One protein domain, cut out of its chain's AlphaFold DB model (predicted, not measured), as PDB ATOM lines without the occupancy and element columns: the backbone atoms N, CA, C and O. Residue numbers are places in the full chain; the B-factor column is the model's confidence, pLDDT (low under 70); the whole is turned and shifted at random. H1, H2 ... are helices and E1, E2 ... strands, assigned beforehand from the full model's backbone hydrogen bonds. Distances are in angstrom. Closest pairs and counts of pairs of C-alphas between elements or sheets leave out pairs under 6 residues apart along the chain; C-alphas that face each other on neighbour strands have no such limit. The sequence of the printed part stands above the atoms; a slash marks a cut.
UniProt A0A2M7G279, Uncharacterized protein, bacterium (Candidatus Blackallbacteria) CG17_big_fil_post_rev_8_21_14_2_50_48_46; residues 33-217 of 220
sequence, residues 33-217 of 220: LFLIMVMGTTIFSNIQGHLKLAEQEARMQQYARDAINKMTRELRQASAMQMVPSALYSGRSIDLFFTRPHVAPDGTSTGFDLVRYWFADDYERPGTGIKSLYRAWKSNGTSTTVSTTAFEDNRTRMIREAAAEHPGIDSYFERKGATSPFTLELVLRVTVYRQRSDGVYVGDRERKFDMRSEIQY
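Overview. This is residues 33 to 217 of the 220 residues of an uncharacterized protein of bacterium (Candidatus Blackallbacteria) CG17_big_fil_post_rev_8_21_14_2_50_48_46 (UniProt A0A2M7G279). One very long helix, H1, makes the longest axis: its residues 33 to 52 stick out as a bare arm, while its last part packs on one face of a strongly twisted sheet of five strands, E1 to E5, and also on a small ribbon of two strands, E6 and E9. A second small ribbon, the hairpin E7 and E8, lies farther back along the helix, toward the arm. The printed part has 185 residues, with one named helix followed by nine named strands; the large sheet has the order E1, E2, E3, E4, E5, and the three sheets are all antiparallel. The class is mixed, helices and strands. The whole is loose, with a radius of gyration of the C-alphas of 20.3 A, and elongated, spanning 76 by 39 by 32 A.

Arrangement. H1, residues 33 to 76, has each of its O i to N i+4 pairs within hydrogen-bond range. The next five elements form a meander, each strand the antiparallel neighbour of the one before: E1, residues 80 to 85, E2, residues 94 to 103, E3, residues 109 to 121, E4, residues 131 to 139, and E5, residues 158 to 162. Each strand makes a hairpin with the next. Within hydrogen-bond range across the neighbour pairs are N 82 and O 97 of E1 and E2 at 2.8 A, N 113 and O 100 of E3 and E2 at 2.8 A, N 114 and O 138 of E3 and E4 at 2.8 A, and N 159 and O 135 of E5 and E4 at 2.8 A, among others. E1 and E5 are the edge strands. H1 is on this sheet in two layers, a helix on one face of a sheet, at a height over the sheet of 12.3 A. It lies over E5, and only just over E3 and E4, with 3 of its C-alphas falling on each. It runs along the strands, at 20 degrees to E5 on the local plane. The closest C-alphas of H1 and E5 are those of Tyr 63 and Ala 162, 5.4 A apart. E6, residues 183 to 188, and E9, residues 211 to 216, are antiparallel neighbours at 162 degrees, with N 186 and O 213 within hydrogen-bond range at 3.4 A. The closest C-alphas of H1 and E9 are those of Thr 72 and Ile 215, 7.2 A apart. E7, residues 192 to 195, and E8, residues 201 to 205, form a hairpin, with N 202 and O 194 2.9 A apart. The closest C-alphas of H1 and E7 are those of Glu 57 and Val 192, 7.2 A apart, while H1 and E8 are apart. E9 is apart from each strand of the large sheet.

Along the chain. H1 begins at C-alpha 33, (158.772, 126.972, 192.803), and ends at C-alpha 76, (111.680, 169.077, 200.884), 63.7 A away. E1 is 17.1 A long, E2 26.7 A, E3 34.3 A, E4 26.5 A and E5 12.0 A. E6 is 15.7 A long, E7 9.7 A, E8 11.5 A and E9 16.2 A. E9 ends at C-alpha 216, (106.747, 166.447, 194.761).

Size, cuts and confidence. The two C-alphas farthest apart are those of Leu 33 and Thr 142, 76.3 A. Without residues 33 to 52, which stand free, the body spans 54 by 38 by 33 A. The printed part has no cut. The links from E4 to E5, 18 residues, and from E5 to E6, 20 residues, are long. The mean pLDDT of the printed part is 73.6, and 78 residues are under 70, among them residues 162 to 197 and 199 to 217.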
ATOM      1  N   LEU A  33     159.170 126.020 191.767       97.69
ATOM      2  CA  LEU A  33     158.772 126.972 192.803       97.69
ATOM      3  C   LEU A  33     158.849 128.419 192.298       97.69
ATOM      4  O   LEU A  33     157.936 129.206 192.541       97.69
ATOM      5  N   PHE A  34     159.916 128.761 191.572       98.12
ATOM      6  CA  PHE A  34     160.080 130.085 190.984       98.12
ATOM      7  C   PHE A  34     158.976 130.389 189.965       98.12
ATOM      8  O   PHE A  34     158.382 131.466 189.998       98.12
ATOM      9  N   LEU A  35     158.637 129.424 189.108       97.62
ATOM     10  CA  LEU A  35     157.549 129.567 188.143       97.62
ATOM     11  C   LEU A  35     156.201 129.806 188.841       97.62
ATOM     12  O   LEU A  35     155.465 130.719 188.464       97.62
ATOM     13  N   ILE A  36     155.907 129.050 189.902       97.69
ATOM     14  CA  ILE A  36     154.687 129.229 190.703       97.69
ATOM     15  C   ILE A  36     154.660 130.613 191.364       97.69
ATOM     16  O   ILE A  36     153.623 131.272 191.344       97.69
ATOM     17  N   MET A  37     155.787 131.083 191.908       97.00
ATOM     18  CA  MET A  37     155.901 132.426 192.489       97.00
ATOM     19  C   MET A  37     155.588 133.519 191.463       97.00
ATOM     20  O   MET A  37     154.795 134.410 191.756       97.00
ATOM     21  N   VAL A  38     156.154 133.442 190.254       97.25
ATOM     22  CA  VAL A  38     155.901 134.427 189.186       97.25
ATOM     23  C   VAL A  38     154.428 134.429 188.767       97.25
ATOM     24  O   VAL A  38     153.823 135.489 188.606       97.25
ATOM     25  N   MET A  39     153.802 133.259 188.640       96.31
ATOM     26  CA  MET A  39     152.364 133.192 188.358       96.31
ATOM     27  C   MET A  39     151.539 133.770 189.517       96.31
ATOM     28  O   MET A  39     150.620 134.557 189.292       96.31
ATOM     29  N   GLY A  40     151.901 133.444 190.759       95.62
ATOM     30  CA  GLY A  40     151.231 133.946 191.956       95.62
ATOM     31  C   GLY A  40     151.273 135.469 192.070       95.62
ATOM     32  O   GLY A  40     150.245 136.084 192.354       95.62
ATOM     33  N   THR A  41     152.419 136.096 191.792       94.69
ATOM     34  CA  THR A  41     152.557 137.559 191.867       94.69
ATOM     35  C   THR A  41     151.703 138.268 190.821       94.69
ATOM     36  O   THR A  41     151.010 139.221 191.164       94.69
ATOM     37  N   THR A  42     151.668 137.782 189.576       90.50
ATOM     38  CA  THR A  42     150.836 138.396 188.523       90.50
ATOM     39  C   THR A  42     149.341 138.341 188.851       90.50
ATOM     40  O   THR A  42     148.642 139.349 188.730       90.50
ATOM     41  N   ILE A  43     148.849 137.194 189.333       92.69
ATOM     42  CA  ILE A  43     147.451 137.030 189.758       92.69
ATOM     43  C   ILE A  43     147.145 137.961 190.933       92.69
ATOM     44  O   ILE A  43     146.144 138.676 190.917       92.69
ATOM     45  N   PHE A  44     148.025 137.992 191.933       92.94
ATOM     46  CA  PHE A  44     147.854 138.825 193.115       92.94
ATOM     47  C   PHE A  44     147.806 140.320 192.773       92.94
ATOM     48  O   PHE A  44     146.902 141.022 193.229       92.94
ATOM     49  N   SER A  45     148.714 140.807 191.923       87.88
ATOM     50  CA  SER A  45     148.717 142.202 191.470       87.88
ATOM     51  C   SER A  45     147.438 142.568 190.713       87.88
ATOM     52  O   SER A  45     146.879 143.642 190.943       87.88
ATOM     53  N   ASN A  46     146.925 141.667 189.872       82.88
ATOM     54  CA  ASN A  46     145.659 141.881 189.170       82.88
ATOM     55  C   ASN A  46     144.477 141.965 190.147       82.88
ATOM     56  O   ASN A  46     143.663 142.885 190.051       82.88
ATOM     57  N   ILE A  47     144.404 141.058 191.128       88.31
ATOM     58  CA  ILE A  47     143.347 141.062 192.152       88.31
ATOM     59  C   ILE A  47     143.390 142.354 192.973       88.31
ATOM     60  O   ILE A  47     142.355 142.994 193.153       88.31
ATOM     61  N   GLN A  48     144.571 142.786 193.423       86.12
ATOM     62  CA  GLN A  48     144.709 144.045 194.160       86.12
ATOM     63  C   GLN A  48     144.235 145.255 193.345       86.12
ATOM     64  O   GLN A  48     143.586 146.145 193.896       86.12
ATOM     65  N   GLY A  49     144.530 145.289 192.042       76.50
ATOM     66  CA  GLY A  49     144.044 146.339 191.146       76.50
ATOM     67  C   GLY A  49     142.516 146.376 191.068       76.50
ATOM     68  O   GLY A  49     141.917 147.442 191.201       76.50
ATOM     69  N   HIS A  50     141.876 145.214 190.923       75.12
ATOM     70  CA  HIS A  50     140.415 145.114 190.889       75.12
ATOM     71  C   HIS A  50     139.754 145.493 192.218       75.12
ATOM     72  O   HIS A  50     138.730 146.175 192.204       75.12
ATOM     73  N   LEU A  51     140.341 145.103 193.354       79.94
ATOM     74  CA  LEU A  51     139.819 145.457 194.676       79.94
ATOM     75  C   LEU A  51     139.843 146.969 194.909       79.94
ATOM     76  O   LEU A  51     138.830 147.533 195.308       79.94
ATOM     77  N   LYS A  52     140.950 147.645 194.574       76.44
ATOM     78  CA  LYS A  52     141.044 149.109 194.705       76.44
ATOM     79  C   LYS A  52     140.004 149.841 193.856       76.44
ATOM     80  O   LYS A  52     139.393 150.792 194.331       76.44
ATOM     81  N   LEU A  53     139.777 149.388 192.620       73.31
ATOM     82  CA  LEU A  53     138.746 149.968 191.752       73.31
ATOM     83  C   LEU A  53     137.338 149.753 192.321       73.31
ATOM     84  O   LEU A  53     136.533 150.680 192.318       73.31
ATOM     85  N   ALA A  54     137.050 148.558 192.845       76.31
ATOM     86  CA  ALA A  54     135.760 148.256 193.461       76.31
ATOM     87  C   ALA A  54     135.513 149.089 194.733       76.31
ATOM     88  O   ALA A  54     134.407 149.584 194.942       76.31
ATOM     89  N   GLU A  55     136.538 149.289 195.563       80.94
ATOM     90  CA  GLU A  55     136.458 150.155 196.744       80.94
ATOM     91  C   GLU A  55     136.205 151.619 196.367       80.94
ATOM     92  O   GLU A  55     135.352 152.272 196.974       80.94
ATOM     93  N   GLN A  56     136.908 152.139 195.355       71.94
ATOM     94  CA  GLN A  56     136.682 153.495 194.844       71.94
ATOM     95  C   GLN A  56     135.262 153.654 194.296       71.94
ATOM     96  O   GLN A  56     134.582 154.621 194.630       71.94
ATOM     97  N   GLU A  57     134.779 152.681 193.521       72.00
ATOM     98  CA  GLU A  57     133.410 152.664 193.008       72.00
ATOM     99  C   GLU A  57     132.380 152.680 194.151       72.00
ATOM    100  O   GLU A  57     131.441 153.479 194.128       72.00
ATOM    101  N   ALA A  58     132.577 151.858 195.186       78.38
ATOM    102  CA  ALA A  58     131.695 151.820 196.349       78.38
ATOM    103  C   ALA A  58     131.668 153.161 197.104       78.38
ATOM    104  O   ALA A  58     130.591 153.656 197.442       78.38
ATOM    105  N   ARG A  59     132.832 153.794 197.317       77.94
ATOM    106  CA  ARG A  59     132.925 155.125 197.944       77.94
ATOM    107  C   ARG A  59     132.217 156.193 197.117       77.94
ATOM    108  O   ARG A  59     131.454 156.983 197.666       77.94
ATOM    109  N   MET A  60     132.416 156.189 195.799       70.75
ATOM    110  CA  MET A  60     131.736 157.116 194.892       70.75
ATOM    111  C   MET A  60     130.217 156.967 194.977       70.75
ATOM    112  O   MET A  60     129.511 157.967 195.084       70.75
ATOM    113  N   GLN A  61     129.707 155.732 194.987       75.94
ATOM    114  CA  GLN A  61     128.276 155.476 195.161       75.94
ATOM    115  C   GLN A  61     127.763 155.971 196.516       75.94
ATOM    116  O   GLN A  61     126.662 156.514 196.583       75.94
ATOM    117  N   GLN A  62     128.540 155.802 197.586       81.44
ATOM    118  CA  GLN A  62     128.175 156.295 198.909       81.44
ATOM    119  C   GLN A  62     128.079 157.828 198.928       81.44
ATOM    120  O   GLN A  62     127.031 158.350 199.296       81.44
ATOM    121  N   TYR A  63     129.100 158.545 198.444       77.94
ATOM    122  CA  TYR A  63     129.066 160.013 198.368       77.94
ATOM    123  C   TYR A  63     127.921 160.523 197.497       77.94
ATOM    124  O   TYR A  63     127.240 161.486 197.842       77.94
ATOM    125  N   ALA A  64     127.668 159.841 196.386       74.50
ATOM    126  CA  ALA A  64     126.572 160.152 195.491       74.50
ATOM    127  C   ALA A  64     125.202 159.988 196.185       74.50
ATOM    128  O   ALA A  64     124.349 160.873 196.088       74.50
ATOM    129  N   ARG A  65     124.999 158.901 196.945       81.94
ATOM    130  CA  ARG A  65     123.788 158.688 197.759       81.94
ATOM    131  C   ARG A  65     123.649 159.740 198.855       81.94
ATOM    132  O   ARG A  65     122.562 160.287 199.025       81.94
ATOM    133  N   ASP A  66     124.727 160.046 199.568       83.88
ATOM    134  CA  ASP A  66     124.724 161.031 200.652       83.88
ATOM    135  C   ASP A  66     124.374 162.431 200.133       83.88
ATOM    136  O   ASP A  66     123.515 163.112 200.705       83.88
ATOM    137  N   ALA A  67     124.948 162.827 198.994       81.44
ATOM    138  CA  ALA A  67     124.643 164.093 198.341       81.44
ATOM    139  C   ALA A  67     123.184 164.165 197.863       81.44
ATOM    140  O   ALA A  67     122.515 165.173 198.099       81.44
ATOM    141  N   ILE A  68     122.646 163.098 197.259       82.00
ATOM    142  CA  ILE A  68     121.235 163.049 196.838       82.00
ATOM    143  C   ILE A  68     120.292 163.077 198.039       82.00
ATOM    144  O   ILE A  68     119.284 163.783 198.001       82.00
ATOM    145  N   ASN A  69     120.604 162.352 199.113       85.50
ATOM    146  CA  ASN A  69     119.810 162.357 200.339       85.50
ATOM    147  C   ASN A  69     119.777 163.754 200.963       85.50
ATOM    148  O   ASN A  69     118.715 164.236 201.369       85.50
ATOM    149  N   LYS A  70     120.926 164.432 201.000       86.88
ATOM    150  CA  LYS A  70     121.033 165.806 201.484       86.88
ATOM    151  C   LYS A  70     120.254 166.774 200.602       86.88
ATOM    152  O   LYS A  70     119.418 167.500 201.126       86.88
ATOM    153  N   MET A  71     120.456 166.735 199.289       85.38
ATOM    154  CA  MET A  71     119.727 167.572 198.336       85.38
ATOM    155  C   MET A  71     118.215 167.335 198.426       85.38
ATOM    156  O   MET A  71     117.455 168.290 198.515       85.38
ATOM    157  N   THR A  72     117.769 166.078 198.499       85.25
ATOM    158  CA  THR A  72     116.348 165.718 198.652       85.25
ATOM    159  C   THR A  72     115.777 166.268 199.957       85.25
ATOM    160  O   THR A  72     114.680 166.824 199.965       85.25
ATOM    161  N   ARG A  73     116.513 166.157 201.070       88.06
ATOM    162  CA  ARG A  73     116.104 166.742 202.354       88.06
ATOM    163  C   ARG A  73     115.979 168.262 202.262       88.06
ATOM    164  O   ARG A  73     115.001 168.808 202.755       88.06
ATOM    165  N   GLU A  74     116.943 168.929 201.636       89.44
ATOM    166  CA  GLU A  74     116.932 170.386 201.486       89.44
ATOM    167  C   GLU A  74     115.817 170.865 200.552       89.44
ATOM    168  O   GLU A  74     115.154 171.848 200.859       89.44
ATOM    169  N   LEU A  75     115.543 170.131 199.473       86.75
ATOM    170  CA  LEU A  75     114.444 170.414 198.552       86.75
ATOM    171  C   LEU A  75     113.068 170.211 199.192       86.75
ATOM    172  O   LEU A  75     112.154 170.984 198.929       86.75
ATOM    173  N   ARG A  76     112.912 169.229 200.087       86.19
ATOM    174  CA  ARG A  76     111.680 169.077 200.884       86.19
ATOM    175  C   ARG A  76     111.450 170.236 201.855       86.19
ATOM    176  O   ARG A  76     110.319 170.455 202.271       86.19
ATOM    177  N   GLN A  77     112.513 170.941 202.230       89.00
ATOM    178  CA  GLN A  77     112.463 172.137 203.072       89.00
ATOM    179  C   GLN A  77     112.424 173.428 202.248       89.00
ATOM    180  O   GLN A  77     112.429 174.511 202.832       89.00
ATOM    181  N   ALA A  78     112.430 173.342 200.915       88.06
ATOM    182  CA  ALA A  78     112.453 174.526 200.080       88.06
ATOM    183  C   ALA A  78     111.140 175.309 200.218       88.06
ATOM    184  O   ALA A  78     110.061 174.724 200.259       88.06
ATOM    185  N   SER A  79     111.229 176.636 200.284       86.69
ATOM    186  CA  SER A  79     110.081 177.546 200.263       86.69
ATOM    187  C   SER A  79     109.812 178.116 198.875       86.69
ATOM    188  O   SER A  79     108.665 178.406 198.569       86.69
ATOM    189  N   ALA A  80     110.836 178.239 198.035       86.56
ATOM    190  CA  ALA A  80     110.724 178.599 196.628       86.56
ATOM    191  C   ALA A  80     111.885 177.969 195.858       86.56
ATOM    192  O   ALA A  80     112.965 177.765 196.416       86.56
ATOM    193  N   MET A  81     111.676 177.665 194.579       86.25
ATOM    194  CA  MET A  81     112.646 176.965 193.742       86.25
ATOM    195  C   MET A  81     112.660 177.552 192.335       86.25
ATOM    196  O   MET A  81     111.615 177.841 191.756       86.25
ATOM    197  N   GLN A  82     113.854 177.683 191.770       85.88
ATOM    198  CA  GLN A  82     114.076 178.098 190.397       85.88
ATOM    199  C   GLN A  82     115.156 177.221 189.770       85.88
ATOM    200  O   GLN A  82     116.222 176.994 190.341       85.88
ATOM    201  N   MET A  83     114.874 176.733 188.569       82.56
ATOM    202  CA  MET A  83     115.832 175.999 187.754       82.56
ATOM    203  C   MET A  83     116.302 176.903 186.630       82.56
ATOM    204  O   MET A  83     115.479 177.470 185.911       82.56
ATOM    205  N   VAL A  84     117.614 177.022 186.474       82.44
ATOM    206  CA  VAL A  84     118.217 177.851 185.433       82.44
ATOM    207  C   VAL A  84     119.070 176.954 184.546       82.44
ATOM    208  O   VAL A  84     119.880 176.188 185.070       82.44
ATOM    209  N   PRO A  85     118.914 177.010 183.213       78.94
ATOM    210  CA  PRO A  85     119.844 176.348 182.312       78.94
ATOM    211  C   PRO A  85     121.267 176.821 182.602       78.94
ATOM    212  O   PRO A  85     121.535 178.022 182.641       78.94
ATOM    213  N   SER A  86     122.185 175.884 182.813       71.19
ATOM    214  CA  SER A  86     123.563 176.245 183.112       71.19
ATOM    215  C   SER A  86     124.243 176.764 181.845       71.19
ATOM    216  O   SER A  86     124.372 176.042 180.849       71.19
ATOM    217  N   ALA A  87     124.710 178.015 181.878       66.94
ATOM    218  CA  ALA A  87     125.448 178.625 180.767       66.94
ATOM    219  C   ALA A  87     126.756 177.875 180.455       66.94
ATOM    220  O   ALA A  87     127.238 177.898 179.325       66.94
ATOM    221  N   LEU A  88     127.293 177.159 181.445       60.56
ATOM    222  CA  LEU A  88     128.508 176.355 181.326       60.56
ATOM    223  C   LEU A  88     128.326 175.105 180.444       60.56
ATOM    224  O   LEU A  88     129.318 174.490 180.063       60.56
ATOM    225  N   TYR A  89     127.089 174.711 180.108       55.50
ATOM    226  CA  TYR A  89     126.818 173.383 179.548       55.50
ATOM    227  C   TYR A  89     125.779 173.353 178.432       55.50
ATOM    228  O   TYR A  89     124.870 172.538 178.506       55.50
ATOM    229  N   SER A  90     125.890 174.175 177.384       57.69
ATOM    230  CA  SER A  90     125.127 174.004 176.121       57.69
ATOM    231  C   SER A  90     123.640 173.584 176.290       57.69
ATOM    232  O   SER A  90     123.131 172.768 175.524       57.69
ATOM    233  N   GLY A  91     122.963 174.056 177.348       55.69
ATOM    234  CA  GLY A  91     121.587 173.685 177.707       55.69
ATOM    235  C   GLY A  91     121.326 172.273 178.275       55.69
ATOM    236  O   GLY A  91     120.164 171.947 178.496       55.69
ATOM    237  N   ARG A  92     122.338 171.425 178.517       58.97
ATOM    238  CA  ARG A  92     122.164 170.045 179.029       58.97
ATOM    239  C   ARG A  92     122.194 169.904 180.548       58.97
ATOM    240  O   ARG A  92     121.634 168.936 181.053       58.97
ATOM    241  N   SER A  93     122.844 170.816 181.266       66.12
ATOM    242  CA  SER A  93     122.846 170.798 182.730       66.12
ATOM    243  C   SER A  93     122.006 171.944 183.291       66.12
ATOM    244  O   SER A  93     121.818 172.989 182.659       66.12
ATOM    245  N   ILE A  94     121.463 171.708 184.479       70.88
ATOM    246  CA  ILE A  94     120.566 172.628 185.169       70.88
ATOM    247  C   ILE A  94     121.227 173.033 186.478       70.88
ATOM    248  O   ILE A  94     121.633 172.177 187.266       70.88
ATOM    249  N   ASP A  95     121.289 174.336 186.710       83.81
ATOM    250  CA  ASP A  95     121.602 174.894 188.011       83.81
ATOM    251  C   ASP A  95     120.307 174.986 188.814       83.81
ATOM    252  O   ASP A  95     119.282 175.503 188.354       83.81
ATOM    253  N   LEU A  96     120.360 174.468 190.031       86.19
ATOM    254  CA  LEU A  96     119.222 174.407 190.924       86.19
ATOM    255  C   LEU A  96     119.382 175.459 192.017       86.19
ATOM    256  O   LEU A  96     120.292 175.360 192.837       86.19
ATOM    257  N   PHE A  97     118.469 176.425 192.053       89.25
ATOM    258  CA  PHE A  97     118.394 177.445 193.088       89.25
ATOM    259  C   PHE A  97     117.125 177.256 193.907       89.25
ATOM    260  O   PHE A  97     116.048 177.032 193.358       89.25
ATOM    261  N   PHE A  98     117.224 177.367 195.224       91.06
ATOM    262  CA  PHE A  98     116.048 177.380 196.083       91.06
ATOM    263  C   PHE A  98     116.326 178.104 197.391       91.06
ATOM    264  O   PHE A  98     117.473 178.220 197.823       91.06
ATOM    265  N   THR A  99     115.271 178.582 198.034       92.06
ATOM    266  CA  THR A  99     115.333 179.108 199.397       92.06
ATOM    267  C   THR A  99     114.836 178.059 200.373       92.06
ATOM    268  O   THR A  99     113.904 177.329 200.061       92.06
ATOM    269  N   ARG A 100     115.419 177.983 201.565       92.69
ATOM    270  CA  ARG A 100     114.956 177.119 202.665       92.69
ATOM    271  C   ARG A 100     114.996 177.888 203.984       92.69
ATOM    272  O   ARG A 100     115.794 178.816 204.077       92.69
ATOM    273  N   PRO A 101     114.223 177.517 205.014       92.12
ATOM    274  CA  PRO A 101     114.369 178.108 206.337       92.12
ATOM    275  C   PRO A 101     115.799 177.934 206.863       92.12
ATOM    276  O   PRO A 101     116.343 176.828 206.861       92.12
ATOM    277  N   HIS A 102     116.405 179.028 207.313       89.94
ATOM    278  CA  HIS A 102     117.613 178.981 208.121       89.94
ATOM    279  C   HIS A 102     117.208 178.527 209.521       89.94
ATOM    280  O   HIS A 102     116.322 179.137 210.121       89.94
ATOM    281  N   VAL A 103     117.831 177.461 210.020       88.19
ATOM    282  CA  VAL A 103     117.591 176.930 211.366       88.19
ATOM    283  C   VAL A 103     118.887 177.073 212.152       88.19
ATOM    284  O   VAL A 103     119.904 176.478 211.787       88.19
ATOM    285  N   ALA A 104     118.854 177.891 213.198       87.31
ATOM    286  CA  ALA A 104     119.980 178.094 214.095       87.31
ATOM    287  C   ALA A 104     120.233 176.833 214.958       87.31
ATOM    288  O   ALA A 104     119.377 175.947 215.028       87.31
ATOM    289  N   PRO A 105     121.402 176.707 215.620       88.50
ATOM    290  CA  PRO A 105     121.726 175.533 216.441       88.50
ATOM    291  C   PRO A 105     120.736 175.258 217.582       88.50
ATOM    292  O   PRO A 105     120.640 174.128 218.050       88.50
ATOM    293  N   ASP A 106     120.003 176.282 218.018       91.62
ATOM    294  CA  ASP A 106     118.946 176.207 219.030       91.62
ATOM    295  C   ASP A 106     117.585 175.748 218.466       91.62
ATOM    296  O   ASP A 106     116.615 175.622 219.210       91.62
ATOM    297  N   GLY A 107     117.501 175.484 217.158       87.62
ATOM    298  CA  GLY A 107     116.284 175.064 216.465       87.62
ATOM    299  C   GLY A 107     115.368 176.213 216.037       87.62
ATOM    300  O   GLY A 107     114.338 175.955 215.413       87.62
ATOM    301  N   THR A 108     115.716 177.469 216.328       88.88
ATOM    302  CA  THR A 108     114.904 178.622 215.926       88.88
ATOM    303  C   THR A 108     115.118 178.965 214.454       88.88
ATOM    304  O   THR A 108     116.228 178.852 213.922       88.88
ATOM    305  N   SER A 109     114.048 179.381 213.767       87.06
ATOM    306  CA  SER A 109     114.165 179.883 212.398       87.06
ATOM    307  C   SER A 109     114.327 181.396 212.400       87.06
ATOM    308  O   SER A 109     113.432 182.118 212.834       87.06
ATOM    309  N   THR A 110     115.473 181.876 211.921       88.44
ATOM    310  CA  THR A 110     115.827 183.307 211.926       88.44
ATOM    311  C   THR A 110     115.715 183.961 210.548       88.44
ATOM    312  O   THR A 110     115.946 185.160 210.407       88.44
ATOM    313  N   GLY A 111     115.350 183.190 209.521       91.38
ATOM    314  CA  GLY A 111     115.257 183.661 208.146       91.38
ATOM    315  C   GLY A 111     115.292 182.519 207.140       91.38
ATOM    316  O   GLY A 111     114.920 181.388 207.447       91.38
ATOM    317  N   PHE A 112     115.776 182.813 205.939       90.81
ATOM    318  CA  PHE A 112     115.942 181.877 204.841       90.81
ATOM    319  C   PHE A 112     117.398 181.837 204.387       90.81
ATOM    320  O   PHE A 112     118.078 182.859 204.350       90.81
ATOM    321  N   ASP A 113     117.864 180.658 204.000       91.19
ATOM    322  CA  ASP A 113     119.081 180.475 203.226       91.19
ATOM    323  C   ASP A 113     118.709 180.340 201.756       91.19
ATOM    324  O   ASP A 113     117.830 179.552 201.403       91.19
ATOM    325  N   LEU A 114     119.432 181.044 200.896       90.75
ATOM    326  CA  LEU A 114     119.468 180.757 199.477       90.75
ATOM    327  C   LEU A 114     120.517 179.666 199.239       90.75
ATOM    328  O   LEU A 114     121.652 179.773 199.706       90.75
ATOM    329  N   VAL A 115     120.144 178.619 198.512       91.12
ATOM    330  CA  VAL A 115     120.974 177.450 198.214       91.12
ATOM    331  C   VAL A 115     121.074 177.272 196.703       91.12
ATOM    332  O   VAL A 115     120.084 177.423 195.988       91.12
ATOM    333  N   ARG A 116     122.274 176.934 196.227       90.25
ATOM    334  CA  ARG A 116     122.561 176.592 194.833       90.25
ATOM    335  C   ARG A 116     123.230 175.228 194.762       90.25
ATOM    336  O   ARG A 116     124.213 175.001 195.467       90.25
ATOM    337  N   TYR A 117     122.747 174.369 193.874       88.44
ATOM    338  CA  TYR A 117     123.428 173.153 193.437       88.44
ATOM    339  C   TYR A 117     123.754 173.253 191.951       88.44
ATOM    340  O   TYR A 117     122.907 173.660 191.156       88.44
ATOM    341  N   TRP A 118     124.974 172.879 191.572       85.38
ATOM    342  CA  TRP A 118     125.403 172.852 190.174       85.38
ATOM    343  C   TRP A 118     126.529 171.838 189.976       85.38
ATOM    344  O   TRP A 118     127.226 171.469 190.922       85.38
ATOM    345  N   PHE A 119     126.725 171.405 188.733       78.88
ATOM    346  CA  PHE A 119     127.909 170.638 188.352       78.88
ATOM    347  C   PHE A 119     128.967 171.575 187.782       78.88
ATOM    348  O   PHE A 119     128.674 172.396 186.918       78.88
ATOM    349  N   ALA A 120     130.209 171.439 188.221       76.38
ATOM    350  CA  ALA A 120     131.352 172.133 187.629       76.38
ATOM    351  C   ALA A 120     132.487 171.143 187.374       76.38
ATOM    352  O   ALA A 120     132.500 170.053 187.957       76.38
ATOM    353  N   ASP A 121     133.418 171.522 186.496       71.69
ATOM    354  CA  ASP A 121     134.710 170.842 186.429       71.69
ATOM    355  C   ASP A 121     135.358 170.832 187.808       71.69
ATOM    356  O   ASP A 121     135.221 171.789 188.575       71.69
ATOM    357  N   ASP A 122     136.047 169.740 188.120       67.56
ATOM    358  CA  ASP A 122     136.780 169.646 189.372       67.56
ATOM    359  C   ASP A 122     137.833 170.762 189.453       67.56
ATOM    360  O   ASP A 122     138.810 170.768 188.702       67.56
ATOM    361  N   TYR A 123     137.632 171.708 190.376       63.50
ATOM    362  CA  TYR A 123     138.561 172.817 190.618       63.50
ATOM    363  C   TYR A 123     139.970 172.335 190.969       63.50
ATOM    364  O   TYR A 123     140.942 173.023 190.664       63.50
ATOM    365  N   GLU A 124     140.095 171.163 191.598       67.06
ATOM    366  CA  GLU A 124     141.395 170.585 191.949       67.06
ATOM    367  C   GLU A 124     142.129 170.026 190.721       67.06
ATOM    368  O   GLU A 124     143.352 169.891 190.740       67.06
ATOM    369  N   ARG A 125     141.394 169.685 189.651       65.88
ATOM    370  CA  ARG A 125     141.923 169.044 188.437       65.88
ATOM    371  C   ARG A 125     141.242 169.588 187.172       65.88
ATOM    372  O   ARG A 125     140.532 168.842 186.481       65.88
ATOM    373  N   PRO A 126     141.465 170.869 186.833       66.19
ATOM    374  CA  PRO A 126     140.847 171.484 185.665       66.19
ATOM    375  C   PRO A 126     141.257 170.760 184.372       66.19
ATOM    376  O   PRO A 126     142.386 170.295 184.234       66.19
ATOM    377  N   GLY A 127     140.331 170.653 183.414       65.81
ATOM    378  CA  GLY A 127     140.593 170.070 182.088       65.81
ATOM    379  C   GLY A 127     140.576 168.539 182.016       65.81
ATOM    380  O   GLY A 127     140.687 167.983 180.928       65.81
ATOM    381  N   THR A 128     140.373 167.844 183.137       64.44
ATOM    382  CA  THR A 128     140.204 166.377 183.149       64.44
ATOM    383  C   THR A 128     138.850 165.917 182.596       64.44
ATOM    384  O   THR A 128     138.639 164.724 182.396       64.44
ATOM    385  N   GLY A 129     137.917 166.851 182.373       64.44
ATOM    386  CA  GLY A 129     136.526 166.576 182.004       64.44
ATOM    387  C   GLY A 129     135.682 166.055 183.167       64.44
ATOM    388  O   GLY A 129     134.473 165.919 183.034       64.44
ATOM    389  N   ILE A 130     136.304 165.790 184.313       65.56
ATOM    390  CA  ILE A 130     135.666 165.285 185.516       65.56
ATOM    391  C   ILE A 130     134.724 166.341 186.097       65.56
ATOM    392  O   ILE A 130     135.151 167.445 186.439       65.56
ATOM    393  N   LYS A 131     133.456 165.970 186.300       71.00
ATOM    394  CA  LYS A 131     132.436 166.859 186.871       71.00
ATOM    395  C   LYS A 131     132.097 166.479 188.307       71.00
ATOM    396  O   LYS A 131     131.822 165.321 188.600       71.00
ATOM    397  N   SER A 132     132.080 167.460 189.205       76.69
ATOM    398  CA  SER A 132     131.682 167.276 190.608       76.69
ATOM    399  C   SER A 132     130.406 168.049 190.922       76.69
ATOM    400  O   SER A 132     130.154 169.105 190.339       76.69
ATOM    401  N   LEU A 133     129.609 167.526 191.857       80.44
ATOM    402  CA  LEU A 133     128.441 168.230 192.374       80.44
ATOM    403  C   LEU A 133     128.884 169.213 193.457       80.44
ATOM    404  O   LEU A 133     129.384 168.818 194.517       80.44
ATOM    405  N   TYR A 134     128.638 170.488 193.196       83.69
ATOM    406  CA  TYR A 134     128.894 171.572 194.125       83.69
ATOM    407  C   TYR A 134     127.597 172.071 194.737       83.69
ATOM    408  O   TYR A 134     126.530 172.065 194.117       83.69
ATOM    409  N   ARG A 135     127.726 172.533 195.975       88.12
ATOM    410  CA  ARG A 135     126.681 173.206 196.723       88.12
ATOM    411  C   ARG A 135     127.237 174.482 197.316       88.12
ATOM    412  O   ARG A 135     128.308 174.494 197.921       88.12
ATOM    413  N   ALA A 136     126.466 175.547 197.217       88.75
ATOM    414  CA  ALA A 136     126.723 176.790 197.917       88.75
ATOM    415  C   ALA A 136     125.453 177.229 198.626       88.75
ATOM    416  O   ALA A 136     124.340 176.917 198.202       88.75
ATOM    417  N   TRP A 137     125.627 177.956 199.719       89.50
ATOM    418  CA  TRP A 137     124.515 178.582 200.408       89.50
ATOM    419  C   TRP A 137     124.946 179.927 200.984       89.50
ATOM    420  O   TRP A 137     126.125 180.144 201.280       89.50
ATOM    421  N   LYS A 138     123.982 180.832 201.120       89.06
ATOM    422  CA  LYS A 138     124.152 182.165 201.694       89.06
ATOM    423  C   LYS A 138     122.860 182.555 202.405       89.06
ATOM    424  O   LYS A 138     121.781 182.167 201.966       89.06
ATOM    425  N   SER A 139     122.958 183.334 203.479       86.88
ATOM    426  CA  SER A 139     121.767 183.891 204.126       86.88
ATOM    427  C   SER A 139     121.017 184.822 203.161       86.88
ATOM    428  O   SER A 139     121.630 185.674 202.518       86.88
ATOM    429  N   ASN A 140     119.699 184.648 203.074       88.62
ATOM    430  CA  ASN A 140     118.752 185.445 202.286       88.62
ATOM    431  C   ASN A 140     117.868 186.342 203.176       88.62
ATOM    432  O   ASN A 140     116.833 186.847 202.736       88.62
ATOM    433  N   GLY A 141     118.247 186.519 204.449       87.69
ATOM    434  CA  GLY A 141     117.469 187.286 205.421       87.69
ATOM    435  C   GLY A 141     116.050 186.735 205.561       87.69
ATOM    436  O   GLY A 141     115.863 185.539 205.732       87.69
ATOM    437  N   THR A 142     115.040 187.593 205.460       87.81
ATOM    438  CA  THR A 142     113.620 187.204 205.526       87.81
ATOM    439  C   THR A 142     113.008 186.875 204.162       87.81
ATOM    440  O   THR A 142     111.827 186.543 204.088       87.81
ATOM    441  N   SER A 143     113.784 186.956 203.075       85.44
ATOM    442  CA  SER A 143     113.268 186.770 201.720       85.44
ATOM    443  C   SER A 143     113.142 185.293 201.349       85.44
ATOM    444  O   SER A 143     114.087 184.512 201.464       85.44
ATOM    445  N   THR A 144     111.985 184.925 200.804       84.56
ATOM    446  CA  THR A 144     111.752 183.643 200.121       84.56
ATOM    447  C   THR A 144     112.010 183.730 198.620       84.56
ATOM    448  O   THR A 144     111.866 182.741 197.911       84.56
ATOM    449  N   THR A 145     112.381 184.903 198.101       86.62
ATOM    450  CA  THR A 145     112.607 185.064 196.664       86.62
ATOM    451  C   THR A 145     113.946 184.449 196.281       86.62
ATOM    452  O   THR A 145     114.978 184.731 196.898       86.62
ATOM    453  N   VAL A 146     113.926 183.629 195.233       84.69
ATOM    454  CA  VAL A 146     115.131 183.062 194.632       84.69
ATOM    455  C   VAL A 146     115.775 184.121 193.739       84.69
ATOM    456  O   VAL A 146     115.140 184.628 192.819       84.69
ATOM    457  N   SER A 147     117.034 184.465 194.012       83.75
ATOM    458  CA  SER A 147     117.834 185.348 193.159       83.75
ATOM    459  C   SER A 147     118.989 184.562 192.551       83.75
ATOM    460  O   SER A 147     119.862 184.062 193.260       83.75
ATOM    461  N   THR A 148     119.002 184.444 191.228       79.69
ATOM    462  CA  THR A 148     120.013 183.667 190.494       79.69
ATOM    463  C   THR A 148     121.353 184.397 190.406       79.69
ATOM    464  O   THR A 148     122.390 183.753 190.281       79.69
ATOM    465  N   THR A 149     121.345 185.727 190.536       81.06
ATOM    466  CA  THR A 149     122.541 186.586 190.516       81.06
ATOM    467  C   THR A 149     123.204 186.711 191.891       81.06
ATOM    468  O   THR A 149     124.351 187.130 192.003       81.06
ATOM    469  N   ALA A 150     122.534 186.288 192.970       74.56
ATOM    470  CA  ALA A 150     123.042 186.429 194.338       74.56
ATOM    471  C   ALA A 150     124.332 185.633 194.634       74.56
ATOM    472  O   ALA A 150     124.988 185.884 195.650       74.56
ATOM    473  N   PHE A 151     124.686 184.685 193.761       73.56
ATOM    474  CA  PHE A 151     125.892 183.854 193.841       73.56
ATOM    475  C   PHE A 151     127.017 184.287 192.889       73.56
ATOM    476  O   PHE A 151     128.002 183.559 192.768       73.56
ATOM    477  N   GLU A 152     126.898 185.432 192.213       67.00
ATOM    478  CA  GLU A 152     127.957 185.955 191.331       67.00
ATOM    479  C   GLU A 152     129.185 186.458 192.114       67.00
ATOM    480  O   GLU A 152     130.293 186.491 191.582       67.00
ATOM    481  N   ASP A 153     129.028 186.760 193.407       56.41
ATOM    482  CA  ASP A 153     130.141 187.150 194.271       56.41
ATOM    483  C   ASP A 153     131.012 185.944 194.672       56.41
ATOM    484  O   ASP A 153     130.608 185.051 195.430       56.41
ATOM    485  N   ASN A 154     132.273 185.996 194.234       50.00
ATOM    486  CA  ASN A 154     133.366 185.023 194.401       50.00
ATOM    487  C   ASN A 154     133.733 184.647 195.862       50.00
ATOM    488  O   ASN A 154     134.729 183.971 196.106       50.00
ATOM    489  N   ARG A 155     132.968 185.108 196.860       48.12
ATOM    490  CA  ARG A 155     133.185 184.851 198.298       48.12
ATOM    491  C   ARG A 155     132.267 183.780 198.875       48.12
ATOM    492  O   ARG A 155     132.327 183.501 200.075       48.12
ATOM    493  N   THR A 156     131.389 183.201 198.064       58.62
ATOM    494  CA  THR A 156     130.462 182.195 198.571       58.62
ATOM    495  C   THR A 156     131.221 180.917 198.916       58.62
ATOM    496  O   THR A 156     131.953 180.380 198.088       58.62
ATOM    497  N   ARG A 157     131.062 180.424 200.152       61.06
ATOM    498  CA  ARG A 157     131.654 179.153 200.590       61.06
ATOM    499  C   ARG A 157     131.088 178.019 199.737       61.06
ATOM    500  O   ARG A 157     129.946 177.602 199.930       61.06
ATOM    501  N   MET A 158     131.890 177.546 198.792       70.44
ATOM    502  CA  MET A 158     131.579 176.385 197.970       70.44
ATOM    503  C   MET A 158     131.920 175.121 198.753       70.44
ATOM    504  O   MET A 158     133.018 174.994 199.294       70.44
ATOM    505  N   ILE A 159     130.973 174.196 198.825       74.62
ATOM    506  CA  ILE A 159     131.162 172.881 199.426       74.62
ATOM    507  C   ILE A 159     131.005 171.855 198.311       74.62
ATOM    508  O   ILE A 159     130.004 171.835 197.593       74.62
ATOM    509  N   ARG A 160     132.016 171.004 198.160       69.31
ATOM    510  CA  ARG A 160     131.967 169.843 197.276       69.31
ATOM    511  C   ARG A 160     131.175 168.748 197.993       69.31
ATOM    512  O   ARG A 160     131.630 168.244 199.013       69.31
ATOM    513  N   GLU A 161     129.970 168.439 197.512       73.75
ATOM    514  CA  GLU A 161     129.056 167.490 198.181       73.75
ATOM    515  C   GLU A 161     129.239 166.067 197.668       73.75
ATOM    516  O   GLU A 161     129.288 165.121 198.446       73.75
ATOM    517  N   ALA A 162     129.385 165.926 196.353       59.25
ATOM    518  CA  ALA A 162     129.844 164.694 195.743       59.25
ATOM    519  C   ALA A 162     131.020 165.031 194.834       59.25
ATOM    520  O   ALA A 162     130.878 165.452 193.684       59.25
ATOM    521  N   ALA A 163     132.201 164.845 195.407       49.12
ATOM    522  CA  ALA A 163     133.356 164.414 194.662       49.12
ATOM    523  C   ALA A 163     133.163 162.922 194.438       49.12
ATOM    524  O   ALA A 163     133.115 162.157 195.399       49.12
ATOM    525  N   ALA A 164     133.106 162.462 193.204       47.06
ATOM    526  CA  ALA A 164     133.858 161.241 193.017       47.06
ATOM    527  C   ALA A 164     135.350 161.622 193.057       47.06
ATOM    528  O   ALA A 164     135.714 162.755 192.744       47.06
ATOM    529  N   GLU A 165     136.226 160.723 193.494       44.31
ATOM    530  CA  GLU A 165     137.669 160.922 193.284       44.31
ATOM    531  C   GLU A 165     138.015 160.801 191.788       44.31
ATOM    532  O   GLU A 165     139.014 161.357 191.341       44.31
ATOM    533  N   HIS A 166     137.149 160.113 191.022       44.81
ATOM    534  CA  HIS A 166     137.169 159.982 189.560       44.81
ATOM    535  C   HIS A 166     135.736 159.926 188.954       44.81
ATOM    536  O   HIS A 166     135.352 158.907 188.376       44.81
ATOM    537  N   PRO A 167     134.895 160.968 189.128       42.31
ATOM    538  CA  PRO A 167     133.581 161.070 188.526       42.31
ATOM    539  C   PRO A 167     133.752 161.087 187.034       42.31
ATOM    540  O   PRO A 167     134.687 161.675 186.493       42.31
ATOM    541  N   GLY A 168     132.801 160.474 186.368       47.28
ATOM    542  CA  GLY A 168     132.847 160.430 184.939       47.28
ATOM    543  C   GLY A 168     132.818 161.795 184.286       47.28
ATOM    544  O   GLY A 168     132.310 162.759 184.858       47.28
ATOM    545  N   ILE A 169     133.303 161.818 183.045       48.47
ATOM    546  CA  ILE A 169     133.285 162.980 182.152       48.47
ATOM    547  C   ILE A 169     131.866 163.587 182.020       48.47
ATOM    548  O   ILE A 169     131.720 164.790 181.831       48.47
ATOM    549  N   ASP A 170     130.816 162.783 182.236       53.19
ATOM    550  CA  ASP A 170     129.413 163.188 182.114       53.19
ATOM    551  C   ASP A 170     128.629 162.995 183.426       53.19
ATOM    552  O   ASP A 170     127.874 162.030 183.573       53.19
ATOM    553  N   SER A 171     128.782 163.922 184.379       58.06
ATOM    554  CA  SER A 171     127.874 164.042 185.534       58.06
ATOM    555  C   SER A 171     127.070 165.336 185.416       58.06
ATOM    556  O   SER A 171     127.642 166.426 185.411       58.06
ATOM    557  N   TYR A 172     125.750 165.229 185.270       60.91
ATOM    558  CA  TYR A 172     124.855 166.374 185.096       60.91
ATOM    559  C   TYR A 172     123.460 166.062 185.643       60.91
ATOM    560  O   TYR A 172     123.073 164.899 185.715       60.91
ATOM    561  N   PHE A 173     122.703 167.099 186.014       59.50
ATOM    562  CA  PHE A 173     121.270 166.969 186.277       59.50
ATOM    563  C   PHE A 173     120.504 167.009 184.961       59.50
ATOM    564  O   PHE A 173     120.643 167.961 184.195       59.50
ATOM    565  N   GLU A 174     119.665 166.005 184.730       62.41
ATOM    566  CA  GLU A 174     118.761 165.946 183.584       62.41
ATOM    567  C   GLU A 174     117.316 166.047 184.067       62.41
ATOM    568  O   GLU A 174     116.898 165.252 184.904       62.41
ATOM    569  N   ARG A 175     116.534 166.990 183.528       60.16
ATOM    570  CA  ARG A 175     115.083 167.022 183.759       60.16
ATOM    571  C   ARG A 175     114.420 166.029 182.813       60.16
ATOM    572  O   ARG A 175     114.299 166.300 181.620       60.16
ATOM    573  N   LYS A 176     113.958 164.900 183.342       59.88
ATOM    574  CA  LYS A 176     113.297 163.875 182.534       59.88
ATOM    575  C   LYS A 176     111.777 164.033 182.577       59.88
ATOM    576  O   LYS A 176     111.149 163.824 183.606       59.88
ATOM    577  N   GLY A 177     111.192 164.383 181.430       52.66
ATOM    578  CA  GLY A 177     109.741 164.439 181.239       52.66
ATOM    579  C   GLY A 177     109.064 165.679 181.840       52.66
ATOM    580  O   GLY A 177     109.362 166.133 182.939       52.66
ATOM    581  N   ALA A 178     108.124 166.244 181.085       46.56
ATOM    582  CA  ALA A 178     107.304 167.391 181.475       46.56
ATOM    583  C   ALA A 178     105.927 166.959 182.014       46.56
ATOM    584  O   ALA A 178     104.939 167.656 181.809       46.56
ATOM    585  N   THR A 179     105.819 165.789 182.646       47.59
ATOM    586  CA  THR A 179     104.511 165.235 183.036       47.59
ATOM    587  C   THR A 179     103.889 165.941 184.240       47.59
ATOM    588  O   THR A 179     102.675 165.901 184.395       47.59
ATOM    589  N   SER A 180     104.682 166.643 185.056       53.09
ATOM    590  CA  SER A 180     104.177 167.520 186.115       53.09
ATOM    591  C   SER A 180     105.162 168.665 186.380       53.09
ATOM    592  O   SER A 180     106.365 168.414 186.483       53.09
ATOM    593  N   PRO A 181     104.707 169.925 186.528       55.62
ATOM    594  CA  PRO A 181     105.573 171.033 186.943       55.62
ATOM    595  C   PRO A 181     106.116 170.858 188.372       55.62
ATOM    596  O   PRO A 181     107.021 171.587 188.766       55.62
ATOM    597  N   PHE A 182     105.592 169.885 189.124       54.72
ATOM    598  CA  PHE A 182     105.918 169.645 190.527       54.72
ATOM    599  C   PHE A 182     106.802 168.425 190.767       54.72
ATOM    600  O   PHE A 182     107.165 168.201 191.915       54.72
ATOM    601  N   THR A 183     107.128 167.651 189.725       57.62
ATOM    602  CA  THR A 183     107.986 166.468 189.829       57.62
ATOM    603  C   THR A 183     109.335 166.768 189.193       57.62
ATOM    604  O   THR A 183     109.447 166.945 187.979       57.62
ATOM    605  N   LEU A 184     110.373 166.818 190.023       58.91
ATOM    606  CA  LEU A 184     111.755 166.861 189.565       58.91
ATOM    607  C   LEU A 184     112.310 165.436 189.586       58.91
ATOM    608  O   LEU A 184     112.469 164.882 190.668       58.91
ATOM    609  N   GLU A 185     112.604 164.854 188.420       63.47
ATOM    610  CA  GLU A 185     113.463 163.669 188.338       63.47
ATOM    611  C   GLU A 185     114.906 164.160 188.277       63.47
ATOM    612  O   GLU A 185     115.330 164.747 187.285       63.47
ATOM    613  N   LEU A 186     115.647 163.961 189.359       59.19
ATOM    614  CA  LEU A 186     117.090 164.160 189.360       59.19
ATOM    615  C   LEU A 186     117.725 162.841 188.968       59.19
ATOM    616  O   LEU A 186     117.533 161.862 189.681       59.19
ATOM    617  N   VAL A 187     118.467 162.827 187.866       59.88
ATOM    618  CA  VAL A 187     119.308 161.694 187.472       59.88
ATOM    619  C   VAL A 187     120.755 162.104 187.688       59.88
ATOM    620  O   VAL A 187     121.237 163.012 187.021       59.88
ATOM    621  N   LEU A 188     121.446 161.460 188.626       62.22
ATOM    622  CA  LEU A 188     122.893 161.613 188.773       62.22
ATOM    623  C   LEU A 188     123.586 160.484 188.024       62.22
ATOM    624  O   LEU A 188     123.723 159.401 188.584       62.22
ATOM    625  N   ARG A 189     124.056 160.751 186.806       59.66
ATOM    626  CA  ARG A 189     124.899 159.810 186.063       59.66
ATOM    627  C   ARG A 189     126.345 159.931 186.540       59.66
ATOM    628  O   ARG A 189     126.886 161.028 186.584       59.66
ATOM    629  N   VAL A 190     126.968 158.808 186.895       59.34
ATOM    630  CA  VAL A 190     128.390 158.745 187.269       59.34
ATOM    631  C   VAL A 190     129.058 157.682 186.417       59.34
ATOM    632  O   VAL A 190     128.670 156.527 186.507       59.34
ATOM    633  N   THR A 191     130.065 158.038 185.625       58.66
ATOM    634  CA  THR A 191     130.830 157.066 184.822       58.66
ATOM    635  C   THR A 191     132.175 156.778 185.486       58.66
ATOM    636  O   THR A 191     132.899 157.703 185.826       58.66
ATOM    637  N   VAL A 192     132.541 155.511 185.686       58.72
ATOM    638  CA  VAL A 192     133.847 155.156 186.269       58.72
ATOM    639  C   VAL A 192     134.861 154.944 185.150       58.72
ATOM    640  O   VAL A 192     134.625 154.162 184.230       58.72
ATOM    641  N   TYR A 193     136.000 155.625 185.242       59.19
ATOM    642  CA  TYR A 193     137.097 155.480 184.290       59.19
ATOM    643  C   TYR A 193     138.266 154.734 184.920       59.19
ATOM    644  O   TYR A 193     138.580 154.919 186.096       59.19
ATOM    645  N   ARG A 194     138.953 153.923 184.116       63.22
ATOM    646  CA  ARG A 194     140.235 153.345 184.507       63.22
ATOM    647  C   ARG A 194     141.335 154.300 184.072       63.22
ATOM    648  O   ARG A 194     141.441 154.634 182.893       63.22
ATOM    649  N   GLN A 195     142.170 154.718 185.016       62.06
ATOM    650  CA  GLN A 195     143.380 155.455 184.681       62.06
ATOM    651  C   GLN A 195     144.382 154.493 184.038       62.06
ATOM    652  O   GLN A 195     144.735 153.459 184.615       62.06
ATOM    653  N   ARG A 196     144.799 154.802 182.815       66.38
ATOM    654  CA  ARG A 196     145.848 154.077 182.103       66.38
ATOM    655  C   ARG A 196     147.216 154.599 182.564       66.38
ATOM    656  O   ARG A 196     147.319 155.646 183.201       66.38
ATOM    657  N   SER A 197     148.280 153.839 182.311       65.81
ATOM    658  CA  SER A 197     149.643 154.143 182.784       65.81
ATOM    659  C   SER A 197     150.229 155.452 182.239       65.81
ATOM    660  O   SER A 197     151.193 155.962 182.794       65.81
ATOM    661  N   ASP A 198     149.657 155.984 181.162       72.25
ATOM    662  CA  ASP A 198     149.962 157.284 180.547       72.25
ATOM    663  C   ASP A 198     149.202 158.454 181.207       72.25
ATOM    664  O   ASP A 198     149.313 159.595 180.767       72.25
ATOM    665  N   GLY A 199     148.420 158.183 182.257       61.00
ATOM    666  CA  GLY A 199     147.578 159.168 182.932       61.00
ATOM    667  C   GLY A 199     146.253 159.442 182.219       61.00
ATOM    668  O   GLY A 199     145.436 160.190 182.754       61.00
ATOM    669  N   VAL A 200     146.001 158.822 181.062       63.81
ATOM    670  CA  VAL A 200     144.762 158.992 180.301       63.81
ATOM    671  C   VAL A 200     143.671 158.105 180.894       63.81
ATOM    672  O   VAL A 200     143.853 156.909 181.127       63.81
ATOM    673  N   TYR A 201     142.502 158.686 181.138       59.62
ATOM    674  CA  TYR A 201     141.334 157.960 181.618       59.62
ATOM    675  C   TYR A 201     140.633 157.278 180.440       59.62
ATOM    676  O   TYR A 201     140.084 157.940 179.564       59.62
ATOM    677  N   VAL A 202     140.651 155.945 180.411       60.94
ATOM    678  CA  VAL A 202     139.934 155.149 179.407       60.94
ATOM    679  C   VAL A 202     138.674 154.591 180.058       60.94
ATOM    680  O   VAL A 202     138.723 154.000 181.141       60.94
ATOM    681  N   GLY A 203     137.523 154.821 179.424       56.12
ATOM    682  CA  GLY A 203     136.240 154.305 179.892       56.12
ATOM    683  C   GLY A 203     136.214 152.792 179.726       56.12
ATOM    684  O   GLY A 203     135.936 152.303 178.639       56.12
ATOM    685  N   ASP A 204     136.554 152.050 180.782       52.94
ATOM    686  CA  ASP A 204     136.635 150.585 180.720       52.94
ATOM    687  C   ASP A 204     135.220 149.974 180.736       52.94
ATOM    688  O   ASP A 204     134.954 148.989 180.050       52.94
ATOM    689  N   ARG A 205     134.264 150.601 181.451       55.50
ATOM    690  CA  ARG A 205     132.823 150.276 181.417       55.50
ATOM    691  C   ARG A 205     131.965 151.488 181.779       55.50
ATOM    692  O   ARG A 205     132.077 152.021 182.880       55.50
ATOM    693  N   GLU A 206     131.044 151.871 180.896       52.91
ATOM    694  CA  GLU A 206     129.992 152.838 181.223       52.91
ATOM    695  C   GLU A 206     129.007 152.194 182.214       52.91
ATOM    696  O   GLU A 206     128.057 151.513 181.832       52.91
ATOM    697  N   ARG A 207     129.253 152.353 183.517       53.31
ATOM    698  CA  ARG A 207     128.267 152.003 184.544       53.31
ATOM    699  C   ARG A 207     127.408 153.218 184.823       53.31
ATOM    700  O   ARG A 207     127.811 154.092 185.570       53.31
ATOM    701  N   LYS A 208     126.226 153.270 184.210       57.62
ATOM    702  CA  LYS A 208     125.236 154.306 184.511       57.62
ATOM    703  C   LYS A 208     124.598 153.998 185.851       57.62
ATOM    704  O   LYS A 208     123.848 153.033 185.987       57.62
ATOM    705  N   PHE A 209     124.891 154.835 186.829       56.78
ATOM    706  CA  PHE A 209     124.057 154.930 188.012       56.78
ATOM    707  C   PHE A 209     122.944 155.905 187.676       56.78
ATOM    708  O   PHE A 209     123.211 157.073 187.457       56.78
ATOM    709  N   ASP A 210     121.714 155.421 187.585       62.22
ATOM    710  CA  ASP A 210     120.544 156.286 187.498       62.22
ATOM    711  C   ASP A 210     119.929 156.327 188.894       62.22
ATOM    712  O   ASP A 210     119.060 155.526 189.240       62.22
ATOM    713  N   MET A 211     120.420 157.230 189.739       60.12
ATOM    714  CA  MET A 211     119.727 157.511 190.992       60.12
ATOM    715  C   MET A 211     118.620 158.503 190.709       60.12
ATOM    716  O   MET A 211     118.917 159.641 190.365       60.12
ATOM    717  N   ARG A 212     117.377 158.038 190.841       62.44
ATOM    718  CA  ARG A 212     116.161 158.829 190.666       62.44
ATOM    719  C   ARG A 212     115.630 159.239 192.028       62.44
ATOM    720  O   ARG A 212     115.338 158.387 192.865       62.44
ATOM    721  N   SER A 213     115.499 160.541 192.230       60.62
ATOM    722  CA  SER A 213     114.710 161.108 193.320       60.62
ATOM    723  C   SER A 213     113.514 161.792 192.684       60.62
ATOM    724  O   SER A 213     113.713 162.662 191.842       60.62
ATOM    725  N   GLU A 214     112.303 161.364 193.039       62.16
ATOM    726  CA  GLU A 214     111.080 162.091 192.718       62.16
ATOM    727  C   GLU A 214     110.745 162.988 193.905       62.16
ATOM    728  O   GLU A 214     110.558 162.530 195.036       62.16
ATOM    729  N   ILE A 215     110.696 164.287 193.641       61.47
ATOM    730  CA  ILE A 215     110.348 165.279 194.648       61.47
ATOM    731  C   ILE A 215     109.075 165.945 194.177       61.47
ATOM    732  O   ILE A 215     109.104 166.660 193.180       61.47
ATOM    733  N   GLN A 216     107.983 165.691 194.896       61.44
ATOM    734  CA  GLN A 216     106.747 166.447 194.761       61.44
ATOM    735  C   GLN A 216     106.867 167.706 195.607       61.44
ATOM    736  O   GLN A 216     106.870 167.644 196.838       61.44
ATOM    737  N   TYR A 217     107.004 168.848 194.944       58.88
ATOM    738  CA  TYR A 217     107.009 170.131 195.626       58.88
ATOM    739  C   TYR A 217     105.587 170.697 195.712       58.88
ATOM    740  O   TYR A 217     104.857 170.742 194.721       58.88
TER     741      TYR A 217